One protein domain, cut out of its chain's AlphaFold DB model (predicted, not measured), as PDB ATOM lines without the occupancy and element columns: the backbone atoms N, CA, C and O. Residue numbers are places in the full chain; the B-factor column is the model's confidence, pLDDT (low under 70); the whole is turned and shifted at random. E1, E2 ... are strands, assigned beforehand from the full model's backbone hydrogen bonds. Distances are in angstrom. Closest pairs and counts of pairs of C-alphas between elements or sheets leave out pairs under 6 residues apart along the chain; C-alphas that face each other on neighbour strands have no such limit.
ATOM      1  N   TRP A  28     -19.213 -24.914  25.108       98.12
ATOM      2  CA  TRP A  28     -20.077 -23.796  25.476       98.12
ATOM      3  C   TRP A  28     -20.860 -24.127  26.737       98.12
ATOM      4  O   TRP A  28     -21.488 -25.184  26.817       98.12
ATOM      5  N   TYR A  29     -20.879 -23.203  27.694       97.75
ATOM      6  CA  TYR A  29     -21.976 -23.108  28.644       97.75
ATOM      7  C   TYR A  29     -23.094 -22.286  28.008       97.75
ATOM      8  O   TYR A  29     -22.854 -21.190  27.501       97.75
ATOM      9  N   ILE A  30     -24.300 -22.839  28.000       96.81
ATOM     10  CA  ILE A  30     -25.460 -22.276  27.317       96.81
ATOM     11  C   ILE A  30     -26.568 -22.054  28.331       96.81
ATOM     12  O   ILE A  30     -26.930 -22.976  29.059       96.81
ATOM     13  N   GLU A  31     -27.162 -20.867  28.308       96.19
ATOM     14  CA  GLU A  31     -28.433 -20.574  28.958       96.19
ATOM     15  C   GLU A  31     -29.465 -20.139  27.919       96.19
ATOM     16  O   GLU A  31     -29.201 -19.275  27.083       96.19
ATOM     17  N   ILE A  32     -30.666 -20.705  28.007       94.06
ATOM     18  CA  ILE A  32     -31.802 -20.336  27.166       94.06
ATOM     19  C   ILE A  32     -32.940 -19.849  28.049       94.06
ATOM     20  O   ILE A  32     -33.348 -20.521  29.000       94.06
ATOM     21  N   ASN A  33     -33.496 -18.695  27.694       92.06
ATOM     22  CA  ASN A  33     -34.723 -18.173  28.274       92.06
ATOM     23  C   ASN A  33     -35.777 -18.061  27.174       92.06
ATOM     24  O   ASN A  33     -35.539 -17.471  26.130       92.06
ATOM     25  N   LEU A  34     -36.952 -18.627  27.412       89.12
ATOM     26  CA  LEU A  34     -38.092 -18.593  26.512       89.12
ATOM     27  C   LEU A  34     -39.216 -17.787  27.147       89.12
ATOM     28  O   LEU A  34     -39.558 -17.978  28.317       89.12
ATOM     29  N   ALA A  35     -39.853 -16.948  26.344       86.56
ATOM     30  CA  ALA A  35     -41.055 -16.224  26.713       86.56
ATOM     31  C   ALA A  35     -42.074 -16.318  25.576       86.56
ATOM     32  O   ALA A  35     -41.798 -15.921  24.446       86.56
ATOM     33  N   ALA A  36     -43.268 -16.831  25.865       75.19
ATOM     34  CA  ALA A  36     -44.344 -16.942  24.896       75.19
ATOM     35  C   ALA A  36     -45.659 -16.402  25.463       75.19
ATOM     36  O   ALA A  36     -46.142 -16.834  26.514       75.19
ATOM     37  N   GLY A  37     -46.276 -15.500  24.695       64.62
ATOM     38  CA  GLY A  37     -47.689 -15.171  24.849       64.62
ATOM     39  C   GLY A  37     -48.557 -16.401  24.568       64.62
ATOM     40  O   GLY A  37     -48.258 -17.137  23.629       64.62
ATOM     41  N   ALA A  38     -49.660 -16.616  25.294       60.00
ATOM     42  CA  ALA A  38     -50.572 -17.746  25.027       60.00
ATOM     43  C   ALA A  38     -51.045 -17.832  23.552       60.00
ATOM     44  O   ALA A  38     -51.276 -18.929  23.047       60.00
ATOM     45  N   GLN A  39     -51.136 -16.690  22.859       62.47
ATOM     46  CA  GLN A  39     -51.347 -16.570  21.405       62.47
ATOM     47  C   GLN A  39     -50.424 -15.519  20.754       62.47
ATOM     48  O   GLN A  39     -50.690 -15.048  19.654       62.47
ATOM     49  N   GLY A  40     -49.375 -15.096  21.461       77.25
ATOM     50  CA  GLY A  40     -48.500 -14.009  21.027       77.25
ATOM     51  C   GLY A  40     -47.182 -14.508  20.448       77.25
ATOM     52  O   GLY A  40     -46.944 -15.713  20.346       77.25
ATOM     53  N   ASN A  41     -46.306 -13.554  20.136       83.88
ATOM     54  CA  ASN A  41     -44.943 -13.846  19.712       83.88
ATOM     55  C   ASN A  41     -44.244 -14.752  20.728       83.88
ATOM     56  O   ASN A  41     -44.428 -14.626  21.947       83.88
ATOM     57  N   ARG A  42     -43.430 -15.666  20.205       86.31
ATOM     58  CA  ARG A  42     -42.583 -16.549  21.001       86.31
ATOM     59  C   ARG A  42     -41.157 -16.072  20.839       86.31
ATOM     60  O   ARG A  42     -40.629 -16.061  19.733       86.31
ATOM     61  N   ARG A  43     -40.562 -15.654  21.944       89.44
ATOM     62  CA  ARG A  43     -39.188 -15.185  22.014       89.44
ATOM     63  C   ARG A  43     -38.333 -16.247  22.682       89.44
ATOM     64  O   ARG A  43     -38.755 -16.830  23.683       89.44
ATOM     65  N   GLY A  44     -37.141 -16.460  22.150       90.88
ATOM     66  CA  GLY A  44     -36.066 -17.105  22.879       90.88
ATOM     67  C   GLY A  44     -34.819 -16.241  22.873       90.88
ATOM     68  O   GLY A  44     -34.498 -15.611  21.868       90.88
ATOM     69  N   ASP A  45     -34.163 -16.201  24.022       94.25
ATOM     70  CA  ASP A  45     -32.886 -15.551  24.261       94.25
ATOM     71  C   ASP A  45     -31.864 -16.635  24.596       94.25
ATOM     72  O   ASP A  45     -32.094 -17.445  25.500       94.25
ATOM     73  N   LEU A  46     -30.741 -16.627  23.886       96.25
ATOM     74  CA  LEU A  46     -29.600 -17.499  24.121       96.25
ATOM     75  C   LEU A  46     -28.421 -16.679  24.618       96.25
ATOM     76  O   LEU A  46     -28.016 -15.728  23.955       96.25
ATOM     77  N   TYR A  47     -27.815 -17.141  25.702       97.38
ATOM     78  CA  TYR A  47     -26.516 -16.691  26.180       97.38
ATOM     79  C   TYR A  47     -25.547 -17.868  26.104       97.38
ATOM     80  O   TYR A  47     -25.811 -18.918  26.689       97.38
ATOM     81  N   ALA A  48     -24.451 -17.705  25.368       97.44
ATOM     82  CA  ALA A  48     -23.434 -18.734  25.203       97.44
ATOM     83  C   ALA A  48     -22.060 -18.193  25.606       97.44
ATOM     84  O   ALA A  48     -21.604 -17.181  25.078       97.44
ATOM     85  N   GLU A  49     -21.386 -18.886  26.517       98.25
ATOM     86  CA  GLU A  49     -20.005 -18.602  26.908       98.25
ATOM     87  C   GLU A  49     -19.127 -19.792  26.526       98.25
ATOM     88  O   GLU A  49     -19.370 -20.918  26.961       98.25
ATOM     89  N   HIS A  50     -18.098 -19.554  25.714       98.12
ATOM     90  CA  HIS A  50     -17.164 -20.604  25.320       98.12
ATOM     91  C   HIS A  50     -15.968 -20.686  26.277       98.12
ATOM     92  O   HIS A  50     -15.351 -19.676  26.612       98.12
ATOM     93  N   SER A  51     -15.558 -21.899  26.657       97.94
ATOM     94  CA  SER A  51     -14.494 -22.130  27.647       97.94
ATOM     95  C   SER A  51     -13.101 -21.646  27.224       97.94
ATOM     96  O   SER A  51     -12.239 -21.433  28.077       97.94
ATOM     97  N   LYS A  52     -12.861 -21.426  25.923       96.06
ATOM     98  CA  LYS A  52     -11.618 -20.804  25.415       96.06
ATOM     99  C   LYS A  52     -11.640 -19.266  25.442       96.06
ATOM    100  O   LYS A  52     -10.595 -18.653  25.245       96.06
ATOM    101  N   THR A  53     -12.794 -18.646  25.689       95.75
ATOM    102  CA  THR A  53     -12.979 -17.187  25.796       95.75
ATOM    103  C   THR A  53     -13.799 -16.838  27.048       95.75
ATOM    104  O   THR A  53     -14.894 -16.285  26.929       95.75
ATOM    105  N   PRO A  54     -13.304 -17.177  28.254       96.00
ATOM    106  CA  PRO A  54     -14.054 -16.977  29.491       96.00
ATOM    107  C   PRO A  54     -14.364 -15.493  29.727       96.00
ATOM    108  O   PRO A  54     -13.516 -14.624  29.509       96.00
ATOM    109  N   GLY A  55     -15.580 -15.207  30.183       95.00
ATOM    110  CA  GLY A  55     -16.119 -13.864  30.390       95.00
ATOM    111  C   GLY A  55     -16.660 -13.180  29.131       95.00
ATOM    112  O   GLY A  55     -17.189 -12.074  29.237       95.00
ATOM    113  N   VAL A  56     -16.552 -13.806  27.953       96.44
ATOM    114  CA  VAL A  56     -17.146 -13.309  26.703       96.44
ATOM    115  C   VAL A  56     -18.428 -14.087  26.427       96.44
ATOM    116  O   VAL A  56     -18.384 -15.272  26.100       96.44
ATOM    117  N   ILE A  57     -19.567 -13.408  26.564       97.00
ATOM    118  CA  ILE A  57     -20.894 -13.986  26.345       97.00
ATOM    119  C   ILE A  57     -21.384 -13.554  24.968       97.00
ATOM    120  O   ILE A  57     -21.558 -12.362  24.724       97.00
ATOM    121  N   SER A  58     -21.644 -14.519  24.094       96.69
ATOM    122  CA  SER A  58     -22.348 -14.279  22.840       96.69
ATOM    123  C   SER A  58     -23.850 -14.389  23.068       96.69
ATOM    124  O   SER A  58     -24.333 -15.377  23.633       96.69
ATOM    125  N   HIS A  59     -24.593 -13.381  22.619       97.12
ATOM    126  CA  HIS A  59     -26.046 -13.330  22.743       97.12
ATOM    127  C   HIS A  59     -26.725 -13.436  21.377       97.12
ATOM    128  O   HIS A  59     -26.277 -12.854  20.384       97.12
ATOM    129  N   SER A  60     -27.822 -14.190  21.329       96.69
ATOM    130  CA  SER A  60     -28.731 -14.197  20.186       96.69
ATOM    131  C   SER A  60     -30.184 -14.268  20.637       96.69
ATOM    132  O   SER A  60     -30.498 -14.720  21.741       96.69
ATOM    133  N   VAL A  61     -31.074 -13.809  19.763       94.94
ATOM    134  CA  VAL A  61     -32.518 -13.782  19.973       94.94
ATOM    135  C   VAL A  61     -33.205 -14.335  18.737       94.94
ATOM    136  O   VAL A  61     -32.892 -13.934  17.615       94.94
ATOM    137  N   TRP A  62     -34.198 -15.196  18.946       92.31
ATOM    138  CA  TRP A  62     -35.180 -15.540  17.924       92.31
ATOM    139  C   TRP A  62     -36.577 -15.104  18.351       92.31
ATOM    140  O   TRP A  62     -36.985 -15.278  19.501       92.31
ATOM    141  N   ILE A  63     -37.330 -14.542  17.408       91.00
ATOM    142  CA  ILE A  63     -38.721 -14.135  17.602       91.00
ATOM    143  C   ILE A  63     -39.563 -14.806  16.526       91.00
ATOM    144  O   ILE A  63     -39.449 -14.470  15.351       91.00
ATOM    145  N   TYR A  64     -40.408 -15.743  16.943       88.88
ATOM    146  CA  TYR A  64     -41.437 -16.348  16.108       88.88
ATOM    147  C   TYR A  64     -42.738 -15.552  16.223       88.88
ATOM    148  O   TYR A  64     -43.278 -15.396  17.326       88.88
ATOM    149  N   ASP A  65     -43.239 -15.083  15.086       89.25
ATOM    150  CA  ASP A  65     -44.536 -14.430  14.954       89.25
ATOM    151  C   ASP A  65     -45.578 -15.442  14.437       89.25
ATOM    152  O   ASP A  65     -45.475 -15.908  13.299       89.25
ATOM    153  N   PRO A  66     -46.598 -15.800  15.241       86.19
ATOM    154  CA  PRO A  66     -47.626 -16.747  14.824       86.19
ATOM    155  C   PRO A  66     -48.567 -16.209  13.736       86.19
ATOM    156  O   PRO A  66     -49.284 -17.008  13.144       86.19
ATOM    157  N   GLN A  67     -48.620 -14.894  13.481       89.06
ATOM    158  CA  GLN A  67     -49.477 -14.323  12.434       89.06
ATOM    159  C   GLN A  67     -48.869 -14.481  11.042       89.06
ATOM    160  O   GLN A  67     -49.589 -14.724  10.077       89.06
ATOM    161  N   THR A  68     -47.550 -14.316  10.943       91.69
ATOM    162  CA  THR A  68     -46.805 -14.424   9.680       91.69
ATOM    163  C   THR A  68     -46.124 -15.779   9.506       91.69
ATOM    164  O   THR A  68     -45.652 -16.080   8.415       91.69
ATOM    165  N   GLU A  69     -46.083 -16.591  10.565       89.06
ATOM    166  CA  GLU A  69     -45.376 -17.875  10.645       89.06
ATOM    167  C   GLU A  69     -43.861 -17.763  10.398       89.06
ATOM    168  O   GLU A  69     -43.193 -18.748  10.082       89.06
ATOM    169  N   LEU A  70     -43.298 -16.566  10.584       90.38
ATOM    170  CA  LEU A  70     -41.882 -16.291  10.375       90.38
ATOM    171  C   LEU A  70     -41.119 -16.222  11.698       90.38
ATOM    172  O   LEU A  70     -41.605 -15.694  12.702       90.38
ATOM    173  N   THR A  71     -39.877 -16.701  11.662       90.31
ATOM    174  CA  THR A  71     -38.901 -16.519  12.739       90.31
ATOM    175  C   THR A  71     -37.854 -15.509  12.297       90.31
ATOM    176  O   THR A  71     -37.184 -15.703  11.285       90.31
ATOM    177  N   THR A  72     -37.689 -14.441  13.073       93.25
ATOM    178  CA  THR A  72     -36.568 -13.507  12.921       93.25
ATOM    179  C   THR A  72     -35.455 -13.913  13.874       93.25
ATOM    180  O   THR A  72     -35.727 -14.103  15.057       93.25
ATOM    181  N   TYR A  73     -34.224 -14.024  13.373       94.31
ATOM    182  CA  TYR A  73     -33.027 -14.332  14.158       94.31
ATOM    183  C   TYR A  73     -32.058 -13.146  14.146       94.31
ATOM    184  O   TYR A  73     -31.782 -12.578  13.089       94.31
ATOM    185  N   THR A  74     -31.535 -12.786  15.314       95.44
ATOM    186  CA  THR A  74     -30.528 -11.731  15.486       95.44
ATOM    187  C   THR A  74     -29.463 -12.191  16.469       95.44
ATOM    188  O   THR A  74     -29.812 -12.665  17.546       95.44
ATOM    189  N   ALA A  75     -28.187 -12.007  16.138       95.88
ATOM    190  CA  ALA A  75     -27.058 -12.327  17.010       95.88
ATOM    191  C   ALA A  75     -26.092 -11.141  17.099       95.88
ATOM    192  O   ALA A  75     -25.896 -10.429  16.113       95.88
ATOM    193  N   GLU A  76     -25.503 -10.928  18.277       93.69
ATOM    194  CA  GLU A  76     -24.468  -9.905  18.484       93.69
ATOM    195  C   GLU A  76     -23.150 -10.301  17.806       93.69
ATOM    196  O   GLU A  76     -22.473  -9.466  17.204       93.69
ATOM    197  N   ASP A  77     -22.818 -11.592  17.864       92.75
ATOM    198  CA  ASP A  77     -21.745 -12.198  17.082       92.75
ATOM    199  C   ASP A  77     -22.319 -12.683  15.738       92.75
ATOM    200  O   ASP A  77     -23.167 -13.578  15.730       92.75
ATOM    201  N   PRO A  78     -21.869 -12.145  14.588       93.62
ATOM    202  CA  PRO A  78     -22.387 -12.536  13.276       93.62
ATOM    203  C   PRO A  78     -22.033 -13.975  12.878       93.62
ATOM    204  O   PRO A  78     -22.585 -14.489  11.908       93.62
ATOM    205  N   THR A  79     -21.100 -14.619  13.582       95.69
ATOM    206  CA  THR A  79     -20.724 -16.019  13.361       95.69
ATOM    207  C   THR A  79     -21.515 -16.986  14.234       95.69
ATOM    208  O   THR A  79     -21.445 -18.188  13.995       95.69
ATOM    209  N   LEU A  80     -22.258 -16.480  15.226       96.50
ATOM    210  CA  LEU A  80     -23.103 -17.297  16.084       96.50
ATOM    211  C   LEU A  80     -24.380 -17.686  15.340       96.50
ATOM    212  O   LEU A  80     -25.213 -16.842  14.997       96.50
ATOM    213  N   ASN A  81     -24.575 -18.987  15.193       96.12
ATOM    214  CA  ASN A  81     -25.810 -19.586  14.721       96.12
ATOM    215  C   ASN A  81     -26.272 -20.659  15.708       96.12
ATOM    216  O   ASN A  81     -25.458 -21.286  16.386       96.12
ATOM    217  N   ASN A  82     -27.580 -20.860  15.815       94.50
ATOM    218  CA  ASN A  82     -28.125 -21.899  16.673       94.50
ATOM    219  C   ASN A  82     -29.518 -22.350  16.252       94.50
ATOM    220  O   ASN A  82     -30.279 -21.605  15.636       94.50
ATOM    221  N   THR A  83     -29.848 -23.575  16.651       91.50
ATOM    222  CA  THR A  83     -31.162 -24.178  16.442       91.50
ATOM    223  C   THR A  83     -31.599 -24.907  17.705       91.50
ATOM    224  O   THR A  83     -30.869 -25.737  18.242       91.50
ATOM    225  N   LEU A  84     -32.826 -24.642  18.161       87.50
ATOM    226  CA  LEU A  84     -33.481 -25.412  19.217       87.50
ATOM    227  C   LEU A  84     -34.541 -26.333  18.600       87.50
ATOM    228  O   LEU A  84     -35.543 -25.870  18.053       87.50
ATOM    229  N   ILE A  85     -34.335 -27.641  18.720       84.56
ATOM    230  CA  ILE A  85     -35.224 -28.685  18.214       84.56
ATOM    231  C   ILE A  85     -36.008 -29.274  19.390       84.56
ATOM    232  O   ILE A  85     -35.448 -29.919  20.275       84.56
ATOM    233  N   SER A  86     -37.327 -29.083  19.381       79.69
ATOM    234  CA  SER A  86     -38.235 -29.596  20.413       79.69
ATOM    235  C   SER A  86     -39.037 -30.788  19.889       79.69
ATOM    236  O   SER A  86     -39.954 -30.603  19.087       79.69
ATOM    237  N   VAL A  87     -38.771 -31.999  20.389       73.19
ATOM    238  CA  VAL A  87     -39.515 -33.222  20.026       73.19
ATOM    239  C   VAL A  87     -39.946 -33.973  21.284       73.19
ATOM    240  O   VAL A  87     -39.114 -34.417  22.063       73.19
ATOM    241  N   LEU A  88     -41.261 -34.147  21.473       68.88
ATOM    242  CA  LEU A  88     -41.855 -35.002  22.522       68.88
ATOM    243  C   LEU A  88     -41.289 -34.783  23.943       68.88
ATOM    244  O   LEU A  88     -41.142 -35.725  24.714       68.88
ATOM    245  N   GLY A  89     -40.986 -33.531  24.301       68.94
ATOM    246  CA  GLY A  89     -40.454 -33.169  25.620       68.94
ATOM    247  C   GLY A  89     -38.928 -33.201  25.731       68.94
ATOM    248  O   GLY A  89     -38.402 -32.708  26.722       68.94
ATOM    249  N   LEU A  90     -38.218 -33.687  24.712       77.38
ATOM    250  CA  LEU A  90     -36.774 -33.522  24.580       77.38
ATOM    251  C   LEU A  90     -36.471 -32.227  23.830       77.38
ATOM    252  O   LEU A  90     -37.118 -31.902  22.830       77.38
ATOM    253  N   GLN A  91     -35.485 -31.496  24.332       87.50
ATOM    254  CA  GLN A  91     -34.994 -30.261  23.742       87.50
ATOM    255  C   GLN A  91     -33.547 -30.523  23.335       87.50
ATOM    256  O   GLN A  91     -32.688 -30.675  24.197       87.50
ATOM    257  N   ASN A  92     -33.292 -30.656  22.035       91.44
ATOM    258  CA  ASN A  92     -31.935 -30.734  21.507       91.44
ATOM    259  C   ASN A  92     -31.530 -29.357  21.002       91.44
ATOM    260  O   ASN A  92     -32.316 -28.687  20.332       91.44
ATOM    261  N   PHE A  93     -30.317 -28.944  21.316       93.69
ATOM    262  CA  PHE A  93     -29.788 -27.654  20.930       93.69
ATOM    263  C   PHE A  93     -28.532 -27.844  20.093       93.69
ATOM    264  O   PHE A  93     -27.656 -28.634  20.441       93.69
ATOM    265  N   GLU A  94     -28.467 -27.117  18.988       95.62
ATOM    266  CA  GLU A  94     -27.333 -27.064  18.077       95.62
ATOM    267  C   GLU A  94     -26.779 -25.644  18.078       95.62
ATOM    268  O   GLU A  94     -27.543 -24.677  18.037       95.62
ATOM    269  N   ILE A  95     -25.457 -25.525  18.124       97.25
ATOM    270  CA  ILE A  95     -24.745 -24.250  18.123       97.25
ATOM    271  C   ILE A  95     -23.563 -24.319  17.169       97.25
ATOM    272  O   ILE A  95     -22.855 -25.324  17.113       97.25
ATOM    273  N   GLU A  96     -23.337 -23.229  16.449       97.81
ATOM    274  CA  GLU A  96     -22.162 -23.008  15.616       97.81
ATOM    275  C   GLU A  96     -21.621 -21.607  15.889       97.81
ATOM    276  O   GLU A  96     -22.388 -20.653  16.032       97.81
ATOM    277  N   GLN A  97     -20.301 -21.474  15.987       97.56
ATOM    278  CA  GLN A  97     -19.652 -20.184  16.203       97.56
ATOM    279  C   GLN A  97     -18.197 -20.228  15.735       97.56
ATOM    280  O   GLN A  97     -17.516 -21.243  15.888       97.56
ATOM    281  N   THR A  98     -17.677 -19.113  15.217       97.31
ATOM    282  CA  THR A  98     -16.229 -18.969  15.017       97.31
ATOM    283  C   THR A  98     -15.579 -18.479  16.305       97.31
ATOM    284  O   THR A  98     -15.676 -17.306  16.653       97.31
ATOM    285  N   VAL A  99     -14.862 -19.357  17.001       96.50
ATOM    286  CA  VAL A  99     -14.162 -19.018  18.244       96.50
ATOM    287  C   VAL A  99     -12.671 -18.883  17.974       96.50
ATOM    288  O   VAL A  99     -12.029 -19.818  17.499       96.50
ATOM    289  N   LEU A 100     -12.104 -17.709  18.272       95.38
ATOM    290  CA  LEU A 100     -10.680 -17.409  18.048       95.38
ATOM    291  C   LEU A 100     -10.215 -17.740  16.610       95.38
ATOM    292  O   LEU A 100      -9.108 -18.230  16.397       95.38
ATOM    293  N   GLY A 101     -11.081 -17.501  15.620       95.25
ATOM    294  CA  GLY A 101     -10.814 -17.783  14.203       95.25
ATOM    295  C   GLY A 101     -11.013 -19.243  13.778       95.25
ATOM    296  O   GLY A 101     -10.790 -19.559  12.613       95.25
ATOM    297  N   THR A 102     -11.448 -20.124  14.683       95.75
ATOM    298  CA  THR A 102     -11.742 -21.532  14.382       95.75
ATOM    299  C   THR A 102     -13.256 -21.738  14.291       95.75
ATOM    300  O   THR A 102     -13.948 -21.427  15.261       95.75
ATOM    301  N   PRO A 103     -13.798 -22.248  13.170       97.44
ATOM    302  CA  PRO A 103     -15.217 -22.572  13.069       97.44
ATOM    303  C   PRO A 103     -15.516 -23.832  13.886       97.44
ATOM    304  O   PRO A 103     -14.983 -24.909  13.611       97.44
ATOM    305  N   LEU A 104     -16.357 -23.694  14.906       97.88
ATOM    306  CA  LEU A 104     -16.743 -24.774  15.806       97.88
ATOM    307  C   LEU A 104     -18.250 -25.010  15.745       97.88
ATOM    308  O   LEU A 104     -19.023 -24.098  15.446       97.88
ATOM    309  N   LYS A 105     -18.657 -26.234  16.072       97.81
ATOM    310  CA  LYS A 105     -20.052 -26.613  16.285       97.81
ATOM    311  C   LYS A 105     -20.210 -27.500  17.509       97.81
ATOM    312  O   LYS A 105     -19.229 -28.032  18.027       97.81
ATOM    313  N   GLY A 106     -21.442 -27.675  17.954       96.56
ATOM    314  CA  GLY A 106     -21.789 -28.629  18.993       96.56
ATOM    315  C   GLY A 106     -23.284 -28.915  19.012       96.56
ATOM    316  O   GLY A 106     -24.094 -28.109  18.554       96.56
ATOM    317  N   SER A 107     -23.647 -30.074  19.553       95.81
ATOM    318  CA  SER A 107     -25.038 -30.487  19.725       95.81
ATOM    319  C   SER A 107     -25.214 -31.199  21.060       95.81
ATOM    320  O   SER A 107     -24.328 -31.936  21.499       95.81
ATOM    321  N   GLY A 108     -26.345 -30.980  21.718       94.12
ATOM    322  CA  GLY A 108     -26.637 -31.632  22.984       94.12
ATOM    323  C   GLY A 108     -28.039 -31.360  23.499       94.12
ATOM    324  O   GLY A 108     -28.719 -30.424  23.080       94.12
ATOM    325  N   LEU A 109     -28.464 -32.188  24.451       93.44
ATOM    326  CA  LEU A 109     -29.728 -31.985  25.144       93.44
ATOM    327  C   LEU A 109     -29.634 -30.779  26.081       93.44
ATOM    328  O   LEU A 109     -28.606 -30.553  26.728       93.44
ATOM    329  N   ILE A 110     -30.728 -30.029  26.165       91.44
ATOM    330  CA  ILE A 110     -30.905 -28.950  27.127       91.44
ATOM    331  C   ILE A 110     -32.044 -29.276  28.089       91.44
ATOM    332  O   ILE A 110     -33.170 -29.574  27.685       91.44
ATOM    333  N   ASP A 111     -31.749 -29.186  29.382       87.88
ATOM    334  CA  ASP A 111     -32.752 -29.349  30.423       87.88
ATOM    335  C   ASP A 111     -33.540 -28.048  30.564       87.88
ATOM    336  O   ASP A 111     -33.010 -27.018  30.980       87.88
ATOM    337  N   MET A 112     -34.822 -28.093  30.202       87.88
ATOM    338  CA  MET A 112     -35.710 -26.932  30.210       87.88
ATOM    339  C   MET A 112     -36.803 -27.086  31.267       87.88
ATOM    340  O   MET A 112     -37.582 -28.039  31.258       87.88
ATOM    341  N   TYR A 113     -36.920 -26.091  32.138       87.56
ATOM    342  CA  TYR A 113     -38.047 -25.923  33.041       87.56
ATOM    343  C   TYR A 113     -39.068 -24.965  32.430       87.56
ATOM    344  O   TYR A 113     -38.731 -23.830  32.098       87.56
ATOM    345  N   PHE A 114     -40.326 -25.396  32.328       85.06
ATOM    346  CA  PHE A 114     -41.420 -24.575  31.810       85.06
ATOM    347  C   PHE A 114     -42.365 -24.134  32.925       85.06
ATOM    348  O   PHE A 114     -42.752 -24.923  33.785       85.06
ATOM    349  N   SER A 115     -42.780 -22.870  32.878       79.94
ATOM    350  CA  SER A 115     -43.687 -22.261  33.852       79.94
ATOM    351  C   SER A 115     -44.725 -21.379  33.159       79.94
ATOM    352  O   SER A 115     -44.401 -20.707  32.183       79.94
ATOM    353  N   PRO A 116     -45.970 -21.299  33.658       74.12
ATOM    354  CA  PRO A 116     -46.969 -20.377  33.114       74.12
ATOM    355  C   PRO A 116     -46.670 -18.891  33.408       74.12
ATOM    356  O   PRO A 116     -47.349 -18.012  32.883       74.12
ATOM    357  N   ALA A 117     -45.660 -18.582  34.231       67.81
ATOM    358  CA  ALA A 117     -45.447 -17.251  34.805       67.81
ATOM    359  C   ALA A 117     -44.911 -16.161  33.844       67.81
ATOM    360  O   ALA A 117     -44.776 -15.016  34.266       67.81
ATOM    361  N   ALA A 118     -44.633 -16.458  32.567       61.12
ATOM    362  CA  ALA A 118     -44.106 -15.481  31.601       61.12
ATOM    363  C   ALA A 118     -45.090 -15.209  30.451       61.12
ATOM    364  O   ALA A 118     -45.005 -15.821  29.390       61.12
ATOM    365  N   ASN A 119     -46.040 -14.292  30.667       60.41
ATOM    366  CA  ASN A 119     -47.047 -13.877  29.674       60.41
ATOM    367  C   ASN A 119     -47.892 -15.033  29.074       60.41
ATOM    368  O   ASN A 119     -48.470 -14.898  27.999       60.41
ATOM    369  N   GLY A 120     -47.988 -16.180  29.754       67.69
ATOM    370  CA  GLY A 120     -48.728 -17.359  29.294       67.69
ATOM    371  C   GLY A 120     -47.917 -18.648  29.414       67.69
ATOM    372  O   GLY A 120     -48.368 -19.582  30.074       67.69
ATOM    373  N   ARG A 121     -46.724 -18.713  28.801       74.38
ATOM    374  CA  ARG A 121     -45.776 -19.841  28.919       74.38
ATOM    375  C   ARG A 121     -44.331 -19.349  28.801       74.38
ATOM    376  O   ARG A 121     -43.929 -18.845  27.760       74.38
ATOM    377  N   GLY A 122     -43.539 -19.541  29.847       84.06
ATOM    378  CA  GLY A 122     -42.097 -19.312  29.861       84.06
ATOM    379  C   GLY A 122     -41.313 -20.609  29.986       84.06
ATOM    380  O   GLY A 122     -41.842 -21.618  30.456       84.06
ATOM    381  N   GLY A 123     -40.050 -20.569  29.584       88.00
ATOM    382  CA  GLY A 123     -39.100 -21.658  29.756       88.00
ATOM    383  C   GLY A 123     -37.740 -21.115  30.169       88.00
ATOM    384  O   GLY A 123     -37.350 -20.048  29.714       88.00
ATOM    385  N   LYS A 124     -37.011 -21.829  31.018       91.06
ATOM    386  CA  LYS A 124     -35.596 -21.553  31.274       91.06
ATOM    387  C   LYS A 124     -34.839 -22.865  31.313       91.06
ATOM    388  O   LYS A 124     -35.313 -23.813  31.931       91.06
ATOM    389  N   GLY A 125     -33.673 -22.904  30.697       92.69
ATOM    390  CA  GLY A 125     -32.803 -24.063  30.763       92.69
ATOM    391  C   GLY A 125     -31.361 -23.707  30.511       92.69
ATOM    392  O   GLY A 125     -31.038 -22.586  30.114       92.69
ATOM    393  N   ASN A 126     -30.498 -24.668  30.786       95.06
ATOM    394  CA  ASN A 126     -29.081 -24.551  30.525       95.06
ATOM    395  C   ASN A 126     -28.475 -25.917  30.224       95.06
ATOM    396  O   ASN A 126     -29.075 -26.959  30.489       95.06
ATOM    397  N   THR A 127     -27.305 -25.896  29.602       95.88
ATOM    398  CA  THR A 127     -26.527 -27.098  29.310       95.88
ATOM    399  C   THR A 127     -25.070 -26.732  29.048       95.88
ATOM    400  O   THR A 127     -24.725 -25.562  28.863       95.88
ATOM    401  N   THR A 128     -24.206 -27.740  29.022       97.12
ATOM    402  CA  THR A 128     -22.842 -27.616  28.517       97.12
ATOM    403  C   THR A 128     -22.700 -28.491  27.285       97.12
ATOM    404  O   THR A 128     -22.866 -29.706  27.364       97.12
ATOM    405  N   ILE A 129     -22.365 -27.876  26.153       96.69
ATOM    406  CA  ILE A 129     -22.177 -28.569  24.879       96.69
ATOM    407  C   ILE A 129     -20.692 -28.614  24.557       96.69
ATOM    408  O   ILE A 129     -20.025 -27.580  24.523       96.69
ATOM    409  N   ILE A 130     -20.176 -29.818  24.319       97.12
ATOM    410  CA  ILE A 130     -18.803 -30.011  23.854       97.12
ATOM    411  C   ILE A 130     -18.673 -29.441  22.443       97.12
ATOM    412  O   ILE A 130     -19.532 -29.671  21.593       97.12
ATOM    413  N   SER A 131     -17.600 -28.690  22.220       97.00
ATOM    414  CA  SER A 131     -17.291 -28.122  20.915       97.00
ATOM    415  C   SER A 131     -16.424 -29.065  20.094       97.00
ATOM    416  O   SER A 131     -15.528 -29.742  20.605       97.00
ATOM    417  N   GLU A 132     -16.682 -29.082  18.797       96.31
ATOM    418  CA  GLU A 132     -15.912 -29.810  17.804       96.31
ATOM    419  C   GLU A 132     -15.702 -28.947  16.560       96.31
ATOM    420  O   GLU A 132     -16.380 -27.941  16.351       96.31
ATOM    421  N   LEU A 133     -14.736 -29.333  15.732       96.19
ATOM    422  CA  LEU A 133     -14.445 -28.623  14.492       96.19
ATOM    423  C   LEU A 133     -15.637 -28.716  13.528       96.19
ATOM    424  O   LEU A 133     -16.149 -29.808  13.263       96.19
ATOM    425  N   ASN A 134     -16.053 -27.577  12.975       92.38
ATOM    426  CA  ASN A 134     -17.070 -27.546  11.931       92.38
ATOM    427  C   ASN A 134     -16.403 -27.739  10.556       92.38
ATOM    428  O   ASN A 134     -15.856 -26.788   9.994       92.38
TER     429      ASN A 134
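What this domain is: This is residues 28 to 134 of the 135 residues of an uncharacterized protein of Colletotrichum fioriniae PJ7 (UniProt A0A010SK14). A twisted, curled sheet of six strands and a smaller sheet of three, E5 - E6 - E7, lie face to face as a sandwich, their strands crossed at 54 degrees. Along one side the layers come together, where E7 runs on into E8 and residues 132 to 133 pair with E7. The printed part has 107 residues, with nine named strands, E1 to E9 in chain order, and no named helix: all strand. The larger sheet runs E4 - E3 - E2 - E1 - E9 - E8; both sheets are antiparallel. The whole is compact, radius of gyration of the C-alphas 14.0 A, spanning 41 by 26 by 25 A.

How they stand to each other: In the larger sheet, E1, residues 28 to 37, E2, 42 to 50, E3, 57 to 65, and E4, 70 to 75, form a meander, each strand the antiparallel neighbour of the one before. Within hydrogen-bond range are N 29 and O 49 at 2.8 A, N 42 and O 64 at 2.9 A, and N 61 and O 74 at 2.8 A. On the other side of E1 is E9, residues 120 to 130, with N 34 and O 123 at 2.7 A. The edge strand E8, residues 111 to 115, forms a hairpin with E9, with N 122 and O 115 at 2.7 A. E5, residues 81 to 87, E6, 90 to 99, and E7, 102 to 109, form the second meander, with N 85 and O 92 at 2.8 A and N 93 and O 108 at 2.8 A. The closest C-alphas of E7 and E9, Gly 108 and Ile 129, are 5.7 A apart.

Where its parts are: E1 begins at C-alpha 28 (-20.077, -23.796, 25.476) and is 28.9 A long. E9, 32.9 A, ends at C-alpha 130 (-18.803, -30.011, 23.854).

The domain as a whole: The printed part has no cut and no long link. Residues 37 to 39, 88 to 89 and 117 to 120 have pLDDT under 70.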